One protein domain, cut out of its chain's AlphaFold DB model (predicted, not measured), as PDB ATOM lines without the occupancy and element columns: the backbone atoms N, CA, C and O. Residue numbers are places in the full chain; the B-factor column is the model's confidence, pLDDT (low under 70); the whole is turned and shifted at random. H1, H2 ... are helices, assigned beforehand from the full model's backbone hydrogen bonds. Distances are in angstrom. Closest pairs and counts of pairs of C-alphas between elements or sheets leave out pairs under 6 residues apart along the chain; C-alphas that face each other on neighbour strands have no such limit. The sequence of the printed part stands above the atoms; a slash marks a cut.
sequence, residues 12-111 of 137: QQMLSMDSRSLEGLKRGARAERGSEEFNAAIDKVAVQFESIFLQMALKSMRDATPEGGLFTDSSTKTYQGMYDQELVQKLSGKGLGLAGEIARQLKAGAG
ATOM      1  N   GLN A  12     -23.709  22.686  -1.828       59.19
ATOM      2  CA  GLN A  12     -23.114  23.663  -2.749       59.19
ATOM      3  C   GLN A  12     -23.036  23.166  -4.203       59.19
ATOM      4  O   GLN A  12     -23.227  23.962  -5.124       59.19
ATOM      5  N   GLN A  13     -22.799  21.871  -4.438       62.59
ATOM      6  CA  GLN A  13     -22.793  21.326  -5.801       62.59
ATOM      7  C   GLN A  13     -24.212  21.212  -6.362       62.59
ATOM      8  O   GLN A  13     -24.418  21.538  -7.529       62.59
ATOM      9  N   MET A  14     -25.205  20.895  -5.525       59.84
ATOM     10  CA  MET A  14     -26.615  20.863  -5.924       59.84
ATOM     11  C   MET A  14     -27.112  22.249  -6.375       59.84
ATOM     12  O   MET A  14     -27.726  22.370  -7.434       59.84
ATOM     13  N   LEU A  15     -26.750  23.318  -5.651       70.00
ATOM     14  CA  LEU A  15     -27.066  24.706  -6.031       70.00
ATOM     15  C   LEU A  15     -26.333  25.157  -7.311       70.00
ATOM     16  O   LEU A  15     -26.870  25.912  -8.125       70.00
ATOM     17  N   SER A  16     -25.107  24.674  -7.527       65.94
ATOM     18  CA  SER A  16     -24.327  24.955  -8.740       65.94
ATOM     19  C   SER A  16     -24.913  24.264  -9.980       65.94
ATOM     20  O   SER A  16     -24.972  24.864 -11.055       65.94
ATOM     21  N   MET A  17     -25.421  23.036  -9.844       69.25
ATOM     22  CA  MET A  17     -26.104  22.328 -10.933       69.25
ATOM     23  C   MET A  17     -27.456  22.962 -11.278       69.25
ATOM     24  O   MET A  17     -27.806  23.034 -12.459       69.25
ATOM     25  N   ASP A  18     -28.171  23.484 -10.281       74.50
ATOM     26  CA  ASP A  18     -29.445  24.178 -10.480       74.50
ATOM     27  C   ASP A  18     -29.263  25.515 -11.224       74.50
ATOM     28  O   ASP A  18     -29.947  25.781 -12.214       74.50
ATOM     29  N   SER A  19     -28.241  26.309 -10.871       82.50
ATOM     30  CA  SER A  19     -27.937  27.565 -11.587       82.50
ATOM     31  C   SER A  19     -27.576  27.343 -13.064       82.50
ATOM     32  O   SER A  19     -28.080  28.037 -13.949       82.50
ATOM     33  N   ARG A  20     -26.769  26.318 -13.358       79.88
ATOM     34  CA  ARG A  20     -26.399  25.936 -14.731       79.88
ATOM     35  C   ARG A  20     -27.582  25.382 -15.519       79.88
ATOM     36  O   ARG A  20     -27.713  25.657 -16.714       79.88
ATOM     37  N   SER A  21     -28.452  24.620 -14.857       77.62
ATOM     38  CA  SER A  21     -29.688  24.117 -15.458       77.62
ATOM     39  C   SER A  21     -30.605  25.280 -15.827       77.62
ATOM     40  O   SER A  21     -31.054  25.361 -16.970       77.62
ATOM     41  N   LEU A  22     -30.779  26.251 -14.926       82.00
ATOM     42  CA  LEU A  22     -31.578  27.453 -15.151       82.00
ATOM     43  C   LEU A  22     -31.048  28.315 -16.306       82.00
ATOM     44  O   LEU A  22     -31.826  28.788 -17.137       82.00
ATOM     45  N   GLU A  23     -29.733  28.507 -16.406       83.00
ATOM     46  CA  GLU A  23     -29.130  29.220 -17.536       83.00
ATOM     47  C   GLU A  23     -29.363  28.501 -18.870       83.00
ATOM     48  O   GLU A  23     -29.647  29.148 -19.885       83.00
ATOM     49  N   GLY A  24     -29.296  27.167 -18.869       82.12
ATOM     50  CA  GLY A  24     -29.648  26.335 -20.017       82.12
ATOM     51  C   GLY A  24     -31.106  26.513 -20.444       82.12
ATOM     52  O   GLY A  24     -31.372  26.709 -21.631       82.12
ATOM     53  N   LEU A  25     -32.032  26.529 -19.480       80.81
ATOM     54  CA  LEU A  25     -33.454  26.783 -19.721       80.81
ATOM     55  C   LEU A  25     -33.696  28.197 -20.268       80.81
ATOM     56  O   LEU A  25     -34.415  28.363 -21.250       80.81
ATOM     57  N   LYS A  26     -33.041  29.218 -19.699       82.00
ATOM     58  CA  LYS A  26     -33.163  30.618 -20.141       82.00
ATOM     59  C   LYS A  26     -32.663  30.822 -21.570       82.00
ATOM     60  O   LYS A  26     -33.231  31.623 -22.310       82.00
ATOM     61  N   ARG A  27     -31.597  30.118 -21.959       85.12
ATOM     62  CA  ARG A  27     -31.073  30.137 -23.330       85.12
ATOM     63  C   ARG A  27     -32.046  29.473 -24.304       85.12
ATOM     64  O   ARG A  27     -32.343  30.057 -25.336       85.12
ATOM     65  N   GLY A  28     -32.580  28.309 -23.944       79.81
ATOM     66  CA  GLY A  28     -33.561  27.588 -24.754       79.81
ATOM     67  C   GLY A  28     -34.898  28.317 -24.920       79.81
ATOM     68  O   GLY A  28     -35.454  28.345 -26.008       79.81
ATOM     69  N   ALA A  29     -35.371  29.004 -23.878       79.50
ATOM     70  CA  ALA A  29     -36.590  29.816 -23.932       79.50
ATOM     71  C   ALA A  29     -36.470  31.057 -24.839       79.50
ATOM     72  O   ALA A  29     -37.482  31.612 -25.259       79.50
ATOM     73  N   ARG A  30     -35.240  31.510 -25.120       84.56
ATOM     74  CA  ARG A  30     -34.951  32.605 -26.061       84.56
ATOM     75  C   ARG A  30     -34.743  32.124 -27.496       84.56
ATOM     76  O   ARG A  30     -34.640  32.968 -28.382       84.56
ATOM     77  N   ALA A  31     -34.632  30.814 -27.715       83.19
ATOM     78  CA  ALA A  31     -34.521  30.253 -29.051       83.19
ATOM     79  C   ALA A  31     -35.821  30.476 -29.834       83.19
ATOM     80  O   ALA A  31     -36.895  30.675 -29.259       83.19
ATOM     81  N   GLU A  32     -35.717  30.457 -31.159       81.31
ATOM     82  CA  GLU A  32     -36.870  30.607 -32.037       81.31
ATOM     83  C   GLU A  32     -37.890  29.492 -31.772       81.31
ATOM     84  O   GLU A  32     -37.533  28.316 -31.671       81.31
ATOM     85  N   ARG A  33     -39.173  29.844 -31.644       79.75
ATOM     86  CA  ARG A  33     -40.226  28.838 -31.458       79.75
ATOM     87  C   ARG A  33     -40.241  27.911 -32.668       79.75
ATOM     88  O   ARG A  33     -40.338  28.377 -33.794       79.75
ATOM     89  N   GLY A  34     -40.171  26.607 -32.430       75.25
ATOM     90  CA  GLY A  34     -40.093  25.614 -33.504       75.25
ATOM     91  C   GLY A  34     -38.688  25.102 -33.779       75.25
ATOM     92  O   GLY A  34     -38.562  24.027 -34.358       75.25
ATOM     93  N   SER A  35     -37.652  25.805 -33.310       83.56
ATOM     94  CA  SER A  35     -36.269  25.338 -33.419       83.56
ATOM     95  C   SER A  35     -36.027  24.060 -32.613       83.56
ATOM     96  O   SER A  35     -36.730  23.752 -31.640       83.56
ATOM     97  N   GLU A  36     -35.007  23.306 -33.014       83.56
ATOM     98  CA  GLU A  36     -34.557  22.117 -32.295       83.56
ATOM     99  C   GLU A  36     -34.128  22.476 -30.863       83.56
ATOM    100  O   GLU A  36     -34.481  21.780 -29.910       83.56
ATOM    101  N   GLU A  37     -33.475  23.624 -30.685       83.06
ATOM    102  CA  GLU A  37     -33.045  24.139 -29.388       83.06
ATOM    103  C   GLU A  37     -34.225  24.484 -28.477       83.06
ATOM    104  O   GLU A  37     -34.179  24.188 -27.279       83.06
ATOM    105  N   PHE A  38     -35.289  25.081 -29.025       83.88
ATOM    106  CA  PHE A  38     -36.514  25.350 -28.275       83.88
ATOM    107  C   PHE A  38     -37.172  24.040 -27.835       83.88
ATOM    108  O   PHE A  38     -37.503  23.875 -26.663       83.88
ATOM    109  N   ASN A  39     -37.298  23.072 -28.743       82.19
ATOM    110  CA  ASN A  39     -37.878  21.767 -28.435       82.19
ATOM    111  C   ASN A  39     -37.086  21.010 -27.362       82.19
ATOM    112  O   ASN A  39     -37.681  20.530 -26.397       82.19
ATOM    113  N   ALA A  40     -35.757  20.978 -27.478       85.56
ATOM    114  CA  ALA A  40     -34.875  20.368 -26.489       85.56
ATOM    115  C   ALA A  40     -34.951  21.074 -25.124       85.56
ATOM    116  O   ALA A  40     -34.799  20.440 -24.078       85.56
ATOM    117  N   ALA A  41     -35.190  22.387 -25.110       85.62
ATOM    118  CA  ALA A  41     -35.412  23.130 -23.878       85.62
ATOM    119  C   ALA A  41     -36.742  22.755 -23.221       85.62
ATOM    120  O   ALA A  41     -36.762  22.504 -22.020       85.62
ATOM    121  N   ILE A  42     -37.823  22.655 -24.000       83.19
ATOM    122  CA  ILE A  42     -39.127  22.197 -23.510       83.19
ATOM    123  C   ILE A  42     -39.034  20.782 -22.925       83.19
ATOM    124  O   ILE A  42     -39.543  20.547 -21.830       83.19
ATOM    125  N   ASP A  43     -38.326  19.870 -23.591       84.56
ATOM    126  CA  ASP A  43     -38.140  18.502 -23.096       84.56
ATOM    127  C   ASP A  43     -37.370  18.480 -21.763       84.56
ATOM    128  O   ASP A  43     -37.755  17.776 -20.830       84.56
ATOM    129  N   LYS A  44     -36.339  19.323 -21.613       83.69
ATOM    130  CA  LYS A  44     -35.620  19.478 -20.337       83.69
ATOM    131  C   LYS A  44     -36.499  20.058 -19.231       83.69
ATOM    132  O   LYS A  44     -36.451  19.562 -18.111       83.69
ATOM    133  N   VAL A  45     -37.304  21.084 -19.522       84.88
ATOM    134  CA  VAL A  45     -38.252  21.646 -18.541       84.88
ATOM    135  C   VAL A  45     -39.239  20.581 -18.079       84.88
ATOM    136  O   VAL A  45     -39.526  20.489 -16.889       84.88
ATOM    137  N   ALA A  46     -39.742  19.765 -19.002       84.00
ATOM    138  CA  ALA A  46     -40.720  18.739 -18.683       84.00
ATOM    139  C   ALA A  46     -40.161  17.662 -17.739       84.00
ATOM    140  O   ALA A  46     -40.857  17.257 -16.808       84.00
ATOM    141  N   VAL A  47     -38.897  17.259 -17.918       83.12
ATOM    142  CA  VAL A  47     -38.194  16.358 -16.985       83.12
ATOM    143  C   VAL A  47     -38.068  16.992 -15.600       83.12
ATOM    144  O   VAL A  47     -38.408  16.359 -14.605       83.12
ATOM    145  N   GLN A  48     -37.659  18.262 -15.519       79.62
ATOM    146  CA  GLN A  48     -37.545  18.962 -14.232       79.62
ATOM    147  C   GLN A  48     -38.907  19.112 -13.532       79.62
ATOM    148  O   GLN A  48     -39.006  18.999 -12.310       79.62
ATOM    149  N   PHE A  49     -39.974  19.349 -14.296       83.12
ATOM    150  CA  PHE A  49     -41.328  19.450 -13.756       83.12
ATOM    151  C   PHE A  49     -41.850  18.096 -13.252       83.12
ATOM    152  O   PHE A  49     -42.510  18.052 -12.213       83.12
ATOM    153  N   GLU A  50     -41.510  16.990 -13.925       81.31
ATOM    154  CA  GLU A  50     -41.798  15.631 -13.443       81.31
ATOM    155  C   GLU A  50     -41.151  15.385 -12.069       81.31
ATOM    156  O   GLU A  50     -41.820  14.880 -11.167       81.31
ATOM    157  N   SER A  51     -39.901  15.815 -11.850       81.50
ATOM    158  CA  SER A  51     -39.232  15.681 -10.546       81.50
ATOM    159  C   SER A  51     -39.973  16.426  -9.425       81.50
ATOM    160  O   SER A  51     -40.151  15.882  -8.333       81.50
ATOM    161  N   ILE A  52     -40.442  17.652  -9.691       83.62
ATOM    162  CA  ILE A  52     -41.208  18.460  -8.721       83.62
ATOM    163  C   ILE A  52     -42.557  17.802  -8.432       83.62
ATOM    164  O   ILE A  52     -42.968  17.697  -7.275       83.62
ATOM    165  N   PHE A  53     -43.241  17.316  -9.468       83.81
ATOM    166  CA  PHE A  53     -44.492  16.587  -9.305       83.81
ATOM    167  C   PHE A  53     -44.310  15.339  -8.441       83.81
ATOM    168  O   PHE A  53     -45.113  15.103  -7.543       83.81
ATOM    169  N   LEU A  54     -43.233  14.577  -8.643       82.50
ATOM    170  CA  LEU A  54     -42.945  13.401  -7.823       82.50
ATOM    171  C   LEU A  54     -42.635  13.749  -6.379       82.50
ATOM    172  O   LEU A  54     -43.114  13.068  -5.476       82.50
ATOM    173  N   GLN A  55     -41.892  14.827  -6.149       82.25
ATOM    174  CA  GLN A  55     -41.656  15.326  -4.804       82.25
ATOM    175  C   GLN A  55     -42.975  15.694  -4.111       82.25
ATOM    176  O   GLN A  55     -43.187  15.322  -2.956       82.25
ATOM    177  N   MET A  56     -43.882  16.379  -4.815       83.56
ATOM    178  CA  MET A  56     -45.207  16.715  -4.293       83.56
ATOM    179  C   MET A  56     -46.062  15.467  -4.065       83.56
ATOM    180  O   MET A  56     -46.674  15.355  -3.012       83.56
ATOM    181  N   ALA A  57     -46.065  14.505  -4.988       84.06
ATOM    182  CA  ALA A  57     -46.825  13.264  -4.864       84.06
ATOM    183  C   ALA A  57     -46.348  12.417  -3.673       84.06
ATOM    184  O   ALA A  57     -47.163  12.005  -2.850       84.06
ATOM    185  N   LEU A  58     -45.032  12.208  -3.534       80.81
ATOM    186  CA  LEU A  58     -44.433  11.503  -2.395       80.81
ATOM    187  C   LEU A  58     -44.753  12.212  -1.077       80.81
ATOM    188  O   LEU A  58     -45.168  11.572  -0.109       80.81
ATOM    189  N   LYS A  59     -44.637  13.543  -1.059       79.56
ATOM    190  CA  LYS A  59     -45.006  14.352   0.099       79.56
ATOM    191  C   LYS A  59     -46.493  14.219   0.442       79.56
ATOM    192  O   LYS A  59     -46.806  13.984   1.600       79.56
ATOM    193  N   SER A  60     -47.394  14.315  -0.533       83.00
ATOM    194  CA  SER A  60     -48.840  14.184  -0.322       83.00
ATOM    195  C   SER A  60     -49.240  12.786   0.143       83.00
ATOM    196  O   SER A  60     -50.096  12.671   1.012       83.00
ATOM    197  N   MET A  61     -48.610  11.725  -0.371       79.56
ATOM    198  CA  MET A  61     -48.826  10.360   0.128       79.56
ATOM    199  C   MET A  61     -48.392  10.217   1.592       79.56
ATOM    200  O   MET A  61     -49.078   9.555   2.372       79.56
ATOM    201  N   ARG A  62     -47.288  10.867   1.990       73.75
ATOM    202  CA  ARG A  62     -46.839  10.873   3.388       73.75
ATOM    203  C   ARG A  62     -47.742  11.716   4.284       73.75
ATOM    204  O   ARG A  62     -48.119  11.240   5.344       73.75
ATOM    205  N   ASP A  63     -48.137  12.906   3.839       73.44
ATOM    206  CA  ASP A  63     -49.063  13.782   4.568       73.44
ATOM    207  C   ASP A  63     -50.459  13.124   4.728       73.44
ATOM    208  O   ASP A  63     -51.153  13.374   5.711       73.44
ATOM    209  N   ALA A  64     -50.867  12.255   3.791       73.44
ATOM    210  CA  ALA A  64     -52.106  11.468   3.853       73.44
ATOM    211  C   ALA A  64     -51.988  10.171   4.678       73.44
ATOM    212  O   ALA A  64     -53.005   9.545   4.986       73.44
ATOM    213  N   THR A  65     -50.772   9.753   5.037       69.50
ATOM    214  CA  THR A  65     -50.557   8.637   5.962       69.50
ATOM    215  C   THR A  65     -50.741   9.174   7.382       69.50
ATOM    216  O   THR A  65     -50.005  10.081   7.768       69.50
ATOM    217  N   PRO A  66     -51.700   8.660   8.180       65.19
ATOM    218  CA  PRO A  66     -51.876   9.115   9.553       65.19
ATOM    219  C   PRO A  66     -50.549   8.987  10.301       65.19
ATOM    220  O   PRO A  66     -49.970   7.899  10.329       65.19
ATOM    221  N   GLU A  67     -50.058  10.081  10.892       62.88
ATOM    222  CA  GLU A  67     -48.861  10.052  11.736       62.88
ATOM    223  C   GLU A  67     -49.186   9.264  13.010       62.88
ATOM    224  O   GLU A  67     -49.642   9.788  14.024       62.88
ATOM    225  N   GLY A  68     -49.053   7.944  12.901       57.59
ATOM    226  CA  GLY A  68     -49.357   6.990  13.948       57.59
ATOM    227  C   GLY A  68     -48.322   7.061  15.059       57.59
ATOM    228  O   GLY A  68     -47.388   6.267  15.090       57.59
ATOM    229  N   GLY A  69     -48.532   7.979  16.000       57.06
ATOM    230  CA  GLY A  69     -47.982   7.902  17.350       57.06
ATOM    231  C   GLY A  69     -46.932   8.953  17.703       57.06
ATOM    232  O   GLY A  69     -46.232   9.497  16.856       57.06
ATOM    233  N   LEU A  70     -46.802   9.169  19.015       54.72
ATOM    234  CA  LEU A  70     -45.897  10.077  19.743       54.72
ATOM    235  C   LEU A  70     -44.381   9.888  19.459       54.72
ATOM    236  O   LEU A  70     -43.554  10.425  20.188       54.72
ATOM    237  N   PHE A  71     -44.011   9.136  18.418       57.06
ATOM    238  CA  PHE A  71     -42.647   8.724  18.067       57.06
ATOM    239  C   PHE A  71     -42.203   9.166  16.663       57.06
ATOM    240  O   PHE A  71     -41.151   8.737  16.187       57.06
ATOM    241  N   THR A  72     -42.958  10.029  15.978       63.16
ATOM    242  CA  THR A  72     -42.505  10.655  14.724       63.16
ATOM    243  C   THR A  72     -41.491  11.758  15.026       63.16
ATOM    244  O   THR A  72     -41.785  12.952  14.937       63.16
ATOM    245  N   ASP A  73     -40.297  11.350  15.445       69.50
ATOM    246  CA  ASP A  73     -39.218  12.262  15.796       69.50
ATOM    247  C   ASP A  73     -38.772  13.085  14.570       69.50
ATOM    248  O   ASP A  73     -38.772  12.607  13.429       69.50
ATOM    249  N   SER A  74     -38.381  14.340  14.796       68.19
ATOM    250  CA  SER A  74     -37.937  15.281  13.750       68.19
ATOM    251  C   SER A  74     -36.741  14.744  12.944       68.19
ATOM    252  O   SER A  74     -36.621  14.975  11.734       68.19
ATOM    253  N   SER A  75     -35.909  13.933  13.599       73.56
ATOM    254  CA  SER A  75     -34.786  13.202  13.010       73.56
ATOM    255  C   SER A  75     -35.241  12.190  11.951       73.56
ATOM    256  O   SER A  75     -34.650  12.113  10.874       73.56
ATOM    257  N   THR A  76     -36.338  11.468  12.204       78.44
ATOM    258  CA  THR A  76     -36.901  10.490  11.259       78.44
ATOM    259  C   THR A  76     -37.447  11.187  10.016       78.44
ATOM    260  O   THR A  76     -37.183  10.740   8.901       78.44
ATOM    261  N   LYS A  77     -38.139  12.326  10.179       74.88
ATOM    262  CA  LYS A  77     -38.652  13.112   9.039       74.88
ATOM    263  C   LYS A  77     -37.527  13.642   8.153       74.88
ATOM    264  O   LYS A  77     -37.641  13.624   6.930       74.88
ATOM    265  N   THR A  78     -36.430  14.077   8.771       81.44
ATOM    266  CA  THR A  78     -35.242  14.557   8.052       81.44
ATOM    267  C   THR A  78     -34.597  13.434   7.239       81.44
ATOM    268  O   THR A  78     -34.373  13.602   6.042       81.44
ATOM    269  N   TYR A  79     -34.369  12.264   7.848       81.12
ATOM    270  CA  TYR A  79     -33.786  11.110   7.153       81.12
ATOM    271  C   TYR A  79     -34.657  10.629   5.985       81.12
ATOM    272  O   TYR A  79     -34.154  10.379   4.891       81.12
ATOM    273  N   GLN A  80     -35.975  10.563   6.186       80.50
ATOM    274  CA  GLN A  80     -36.901  10.214   5.111       80.50
ATOM    275  C   GLN A  80     -36.891  11.256   3.984       80.50
ATOM    276  O   GLN A  80     -36.914  10.881   2.820       80.50
ATOM    277  N   GLY A  81     -36.792  12.552   4.299       80.44
ATOM    278  CA  GLY A  81     -36.650  13.600   3.285       80.44
ATOM    279  C   GLY A  81     -35.408  13.423   2.403       80.44
ATOM    280  O   GLY A  81     -35.498  13.593   1.190       80.44
ATOM    281  N   MET A  82     -34.272  13.027   2.985       85.69
ATOM    282  CA  MET A  82     -33.049  12.726   2.221       85.69
ATOM    283  C   MET A  82     -33.202  11.458   1.370       85.69
ATOM    284  O   MET A  82     -32.764  11.417   0.223       85.69
ATOM    285  N   TYR A  83     -33.864  10.434   1.911       83.56
ATOM    286  CA  TYR A  83     -34.173   9.208   1.175       83.56
ATOM    287  C   TYR A  83     -35.082   9.474  -0.034       83.56
ATOM    288  O   TYR A  83     -34.822   8.974  -1.128       83.56
ATOM    289  N   ASP A  84     -36.101  10.316   0.139       80.50
ATOM    290  CA  ASP A  84     -37.015  10.704  -0.933       80.50
ATOM    291  C   ASP A  84     -36.286  11.512  -2.015       80.50
ATOM    292  O   ASP A  84     -36.544  11.318  -3.198       80.50
ATOM    293  N   GLN A  85     -35.338  12.380  -1.642       79.50
ATOM    294  CA  GLN A  85     -34.510  13.117  -2.604       79.50
ATOM    295  C   GLN A  85     -33.668  12.177  -3.475       79.50
ATOM    296  O   GLN A  85     -33.662  12.318  -4.698       79.50
ATOM    297  N   GLU A  86     -33.007  11.190  -2.873       81.06
ATOM    298  CA  GLU A  86     -32.261  10.156  -3.599       81.06
ATOM    299  C   GLU A  86     -33.175   9.312  -4.498       81.06
ATOM    300  O   GLU A  86     -32.829   8.985  -5.637       81.06
ATOM    301  N   LEU A  87     -34.366   8.968  -4.004       80.88
ATOM    302  CA  LEU A  87     -35.360   8.232  -4.774       80.88
ATOM    303  C   LEU A  87     -35.836   9.048  -5.983       80.88
ATOM    304  O   LEU A  87     -35.877   8.520  -7.092       80.88
ATOM    305  N   VAL A  88     -36.126  10.338  -5.800       75.62
ATOM    306  CA  VAL A  88     -36.514  11.254  -6.881       75.62
ATOM    307  C   VAL A  88     -35.398  11.374  -7.913       75.62
ATOM    308  O   VAL A  88     -35.687  11.273  -9.100       75.62
ATOM    309  N   GLN A  89     -34.131  11.503  -7.509       76.75
ATOM    310  CA  GLN A  89     -33.013  11.537  -8.461       76.75
ATOM    311  C   GLN A  89     -32.924  10.244  -9.288       76.75
ATOM    312  O   GLN A  89     -32.793  10.293 -10.514       76.75
ATOM    313  N   LYS A  90     -33.070   9.079  -8.644       76.50
ATOM    314  CA  LYS A  90     -33.044   7.769  -9.321       76.50
ATOM    315  C   LYS A  90     -34.230   7.557 -10.260       76.50
ATOM    316  O   LYS A  90     -34.064   6.964 -11.324       76.50
ATOM    317  N   LEU A  91     -35.417   8.029  -9.882       70.06
ATOM    318  CA  LEU A  91     -36.631   7.914 -10.692       70.06
ATOM    319  C   LEU A  91     -36.648   8.926 -11.844       70.06
ATOM    320  O   LEU A  91     -36.999   8.564 -12.964       70.06
ATOM    321  N   SER A  92     -36.191  10.155 -11.606       67.00
ATOM    322  CA  SER A  92     -36.130  11.217 -12.615       67.00
ATOM    323  C   SER A  92     -35.112  10.923 -13.719       67.00
ATOM    324  O   SER A  92     -35.322  11.332 -14.856       67.00
ATOM    325  N   GLY A  93     -34.035  10.185 -13.422       65.25
ATOM    326  CA  GLY A  93     -33.081   9.726 -14.439       65.25
ATOM    327  C   GLY A  93     -33.617   8.602 -15.336       65.25
ATOM    328  O   GLY A  93     -33.109   8.404 -16.437       65.25
ATOM    329  N   LYS A  94     -34.638   7.865 -14.880       66.50
ATOM    330  CA  LYS A  94     -35.257   6.756 -15.624       66.50
ATOM    331  C   LYS A  94     -36.545   7.179 -16.344       66.50
ATOM    332  O   LYS A  94     -36.908   6.527 -17.318       66.50
ATOM    333  N   GLY A  95     -37.165   8.278 -15.897       63.09
ATOM    334  CA  GLY A  95     -38.404   8.849 -16.423       63.09
ATOM    335  C   GLY A  95     -39.605   7.960 -16.106       63.09
ATOM    336  O   GLY A  95     -39.617   6.775 -16.431       63.09
ATOM    337  N   LEU A  96     -40.649   8.508 -15.486       69.50
ATOM    338  CA  LEU A  96     -41.893   7.753 -15.263       69.50
ATOM    339  C   LEU A  96     -42.833   7.814 -16.473       69.50
ATOM    340  O   LEU A  96     -43.910   7.223 -16.460       69.50
ATOM    341  N   GLY A  97     -42.409   8.511 -17.529       71.81
ATOM    342  CA  GLY A  97     -43.162   8.692 -18.763       71.81
ATOM    343  C   GLY A  97     -44.108   9.892 -18.732       71.81
ATOM    344  O   GLY A  97     -44.720  10.190 -19.756       71.81
ATOM    345  N   LEU A  98     -44.195  10.626 -17.614       78.06
ATOM    346  CA  LEU A  98     -45.028  11.824 -17.513       78.06
ATOM    347  C   LEU A  98     -44.351  13.030 -18.173       78.06
ATOM    348  O   LEU A  98     -45.031  13.848 -18.792       78.06
ATOM    349  N   ALA A  99     -43.017  13.110 -18.120       77.31
ATOM    350  CA  ALA A  99     -42.252  14.172 -18.777       77.31
ATOM    351  C   ALA A  99     -42.583  14.297 -20.278       77.31
ATOM    352  O   ALA A  99     -42.685  15.402 -20.802       77.31
ATOM    353  N   GLY A 100     -42.838  13.181 -20.970       76.75
ATOM    354  CA  GLY A 100     -43.234  13.200 -22.381       76.75
ATOM    355  C   GLY A 100     -44.594  13.868 -22.621       76.75
ATOM    356  O   GLY A 100     -44.738  14.637 -23.569       76.75
ATOM    357  N   GLU A 101     -45.578  13.624 -21.752       82.12
ATOM    358  CA  GLU A 101     -46.892  14.276 -21.842       82.12
ATOM    359  C   GLU A 101     -46.836  15.754 -21.459       82.12
ATOM    360  O   GLU A 101     -47.429  16.592 -22.138       82.12
ATOM    361  N   ILE A 102     -46.074  16.099 -20.418       80.06
ATOM    362  CA  ILE A 102     -45.848  17.497 -20.027       80.06
ATOM    363  C   ILE A 102     -45.176  18.257 -21.176       80.06
ATOM    364  O   ILE A 102     -45.604  19.357 -21.522       80.06
ATOM    365  N   ALA A 103     -44.168  17.659 -21.820       80.12
ATOM    366  CA  ALA A 103     -43.509  18.241 -22.984       80.12
ATOM    367  C   ALA A 103     -44.479  18.413 -24.158       80.12
ATOM    368  O   ALA A 103     -44.487  19.475 -24.777       80.12
ATOM    369  N   ARG A 104     -45.327  17.413 -24.447       81.00
ATOM    370  CA  ARG A 104     -46.374  17.509 -25.478       81.00
ATOM    371  C   ARG A 104     -47.329  18.669 -25.215       81.00
ATOM    372  O   ARG A 104     -47.573  19.465 -26.117       81.00
ATOM    373  N   GLN A 105     -47.835  18.794 -23.991       82.25
ATOM    374  CA  GLN A 105     -48.744  19.881 -23.621       82.25
ATOM    375  C   GLN A 105     -48.056  21.247 -23.685       82.25
ATOM    376  O   GLN A 105     -48.640  22.209 -24.182       82.25
ATOM    377  N   LEU A 106     -46.799  21.335 -23.245       79.19
ATOM    378  CA  LEU A 106     -46.042  22.582 -23.277       79.19
ATOM    379  C   LEU A 106     -45.687  22.999 -24.716       79.19
ATOM    380  O   LEU A 106     -45.792  24.177 -25.052       79.19
ATOM    381  N   LYS A 107     -45.354  22.041 -25.591       79.31
ATOM    382  CA  LYS A 107     -45.157  22.238 -27.038       79.31
ATOM    383  C   LYS A 107     -46.447  22.692 -27.732       79.31
ATOM    384  O   LYS A 107     -46.422  23.672 -28.477       79.31
ATOM    385  N   ALA A 108     -47.580  22.060 -27.412       78.88
ATOM    386  CA  ALA A 108     -48.900  22.442 -27.918       78.88
ATOM    387  C   ALA A 108     -49.305  23.862 -27.477       78.88
ATOM    388  O   ALA A 108     -49.734  24.664 -28.303       78.88
ATOM    389  N   GLY A 109     -49.096  24.213 -26.202       72.50
ATOM    390  CA  GLY A 109     -49.345  25.561 -25.680       72.50
ATOM    391  C   GLY A 109     -48.383  26.627 -26.224       72.50
ATOM    392  O   GLY A 109     -48.762  27.788 -26.363       72.50
ATOM    393  N   ALA A 110     -47.155  26.241 -26.583       64.31
ATOM    394  CA  ALA A 110     -46.162  27.120 -27.199       64.31
ATOM    395  C   ALA A 110     -46.339  27.302 -28.721       64.31
ATOM    396  O   ALA A 110     -45.611  28.094 -29.326       64.31
ATOM    397  N   GLY A 111     -47.285  26.589 -29.348       61.22
ATOM    398  CA  GLY A 111     -47.501  26.605 -30.799       61.22
ATOM    399  C   GLY A 111     -46.424  25.861 -31.598       61.22
ATOM    400  O   GLY A 111     -46.321  26.043 -32.809       61.22
TER     401      GLY A 111
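This is residues 12 to 111 of the 137 residues of the protein "Rod-binding domain-containing protein" of Limnobacter sp. SAORIC-690 (UniProt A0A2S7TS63). One long helix, H2, makes the spine, and the three other helices each pack on a part of it: the last residues of H1 meet its first half and H1 spreads away from there as one arm of a V, H4 crosses that same half on another side, and H3 folds back on its later residues as an open hairpin. Residues 12 to 20 of H1 stick out beside the spine, and residues 60 to 80, which hold the turn of the hairpin, stick out at the far end from H4. The printed part has 100 residues with four named helices, H1, H2, H3 and H4 in that order, and no named strand, and its class is all helix. The whole is loose, with a radius of gyration of the C-alphas of 17.1 A, and elongated, with spans of 56 by 30 by 19 A.

H1, residues 12 to 29, touches H2, residues 36 to 63, with its residues 24 to 29 alone, and H2 touches H1 with residues 37 to 45 alone. Their closest C-alphas, those of Gly 28 and Ala 41, are 4.9 A apart, and the two run opposite ways at a steep tilt of 47 degrees. H2 is the hub, touching three helices. H2 and H3, residues 74 to 92, form a helical hairpin, running opposite ways at a shallow tilt of 32 degrees, only just short of steep. They touch through residues 47 to 58 of H2 and 84 to 92 of H3 alone, and their closest C-alphas are those of Ser 51 and Ser 92, 5.8 A apart. H4, residues 98 to 109, touches residues 39 to 50 of H2 alone, opposite ways at a steep tilt of 53 degrees. Their closest C-alphas are those of Ala 46 and Ala 99, 4.8 A apart. H1 is apart from H3 and H4, and H3 is apart from H4. The helix packing is mostly crossed, but only just: one of the three touching pairs is at a shallow tilt. In H1, H2, H3 and H4 every O i to N i+4 pair is within hydrogen-bond range.

H1 begins at C-alpha 12, (-23.114, 23.663, -2.749), and is 25.8 A long from first to last C-alpha. H2, the longest helix with 28 residues, measures 40.5 A, ending at C-alpha 63, (-49.063, 13.782, 4.568). H3 measures 26.7 A, and H4 measures 16.6 A, ending at C-alpha 109, (-49.345, 25.561, -25.680).

The C-alphas of Glu 32 and Leu 70, 56.4 A apart, are the two farthest apart. The printed part has no cut. The link from H3 to H4 is tight, and those from H1 to H2 and from H2 to H3 are short. The mean pLDDT of the printed part is 76.6, and 22 residues are under 70, among them residues 65 to 74 and 92 to 96.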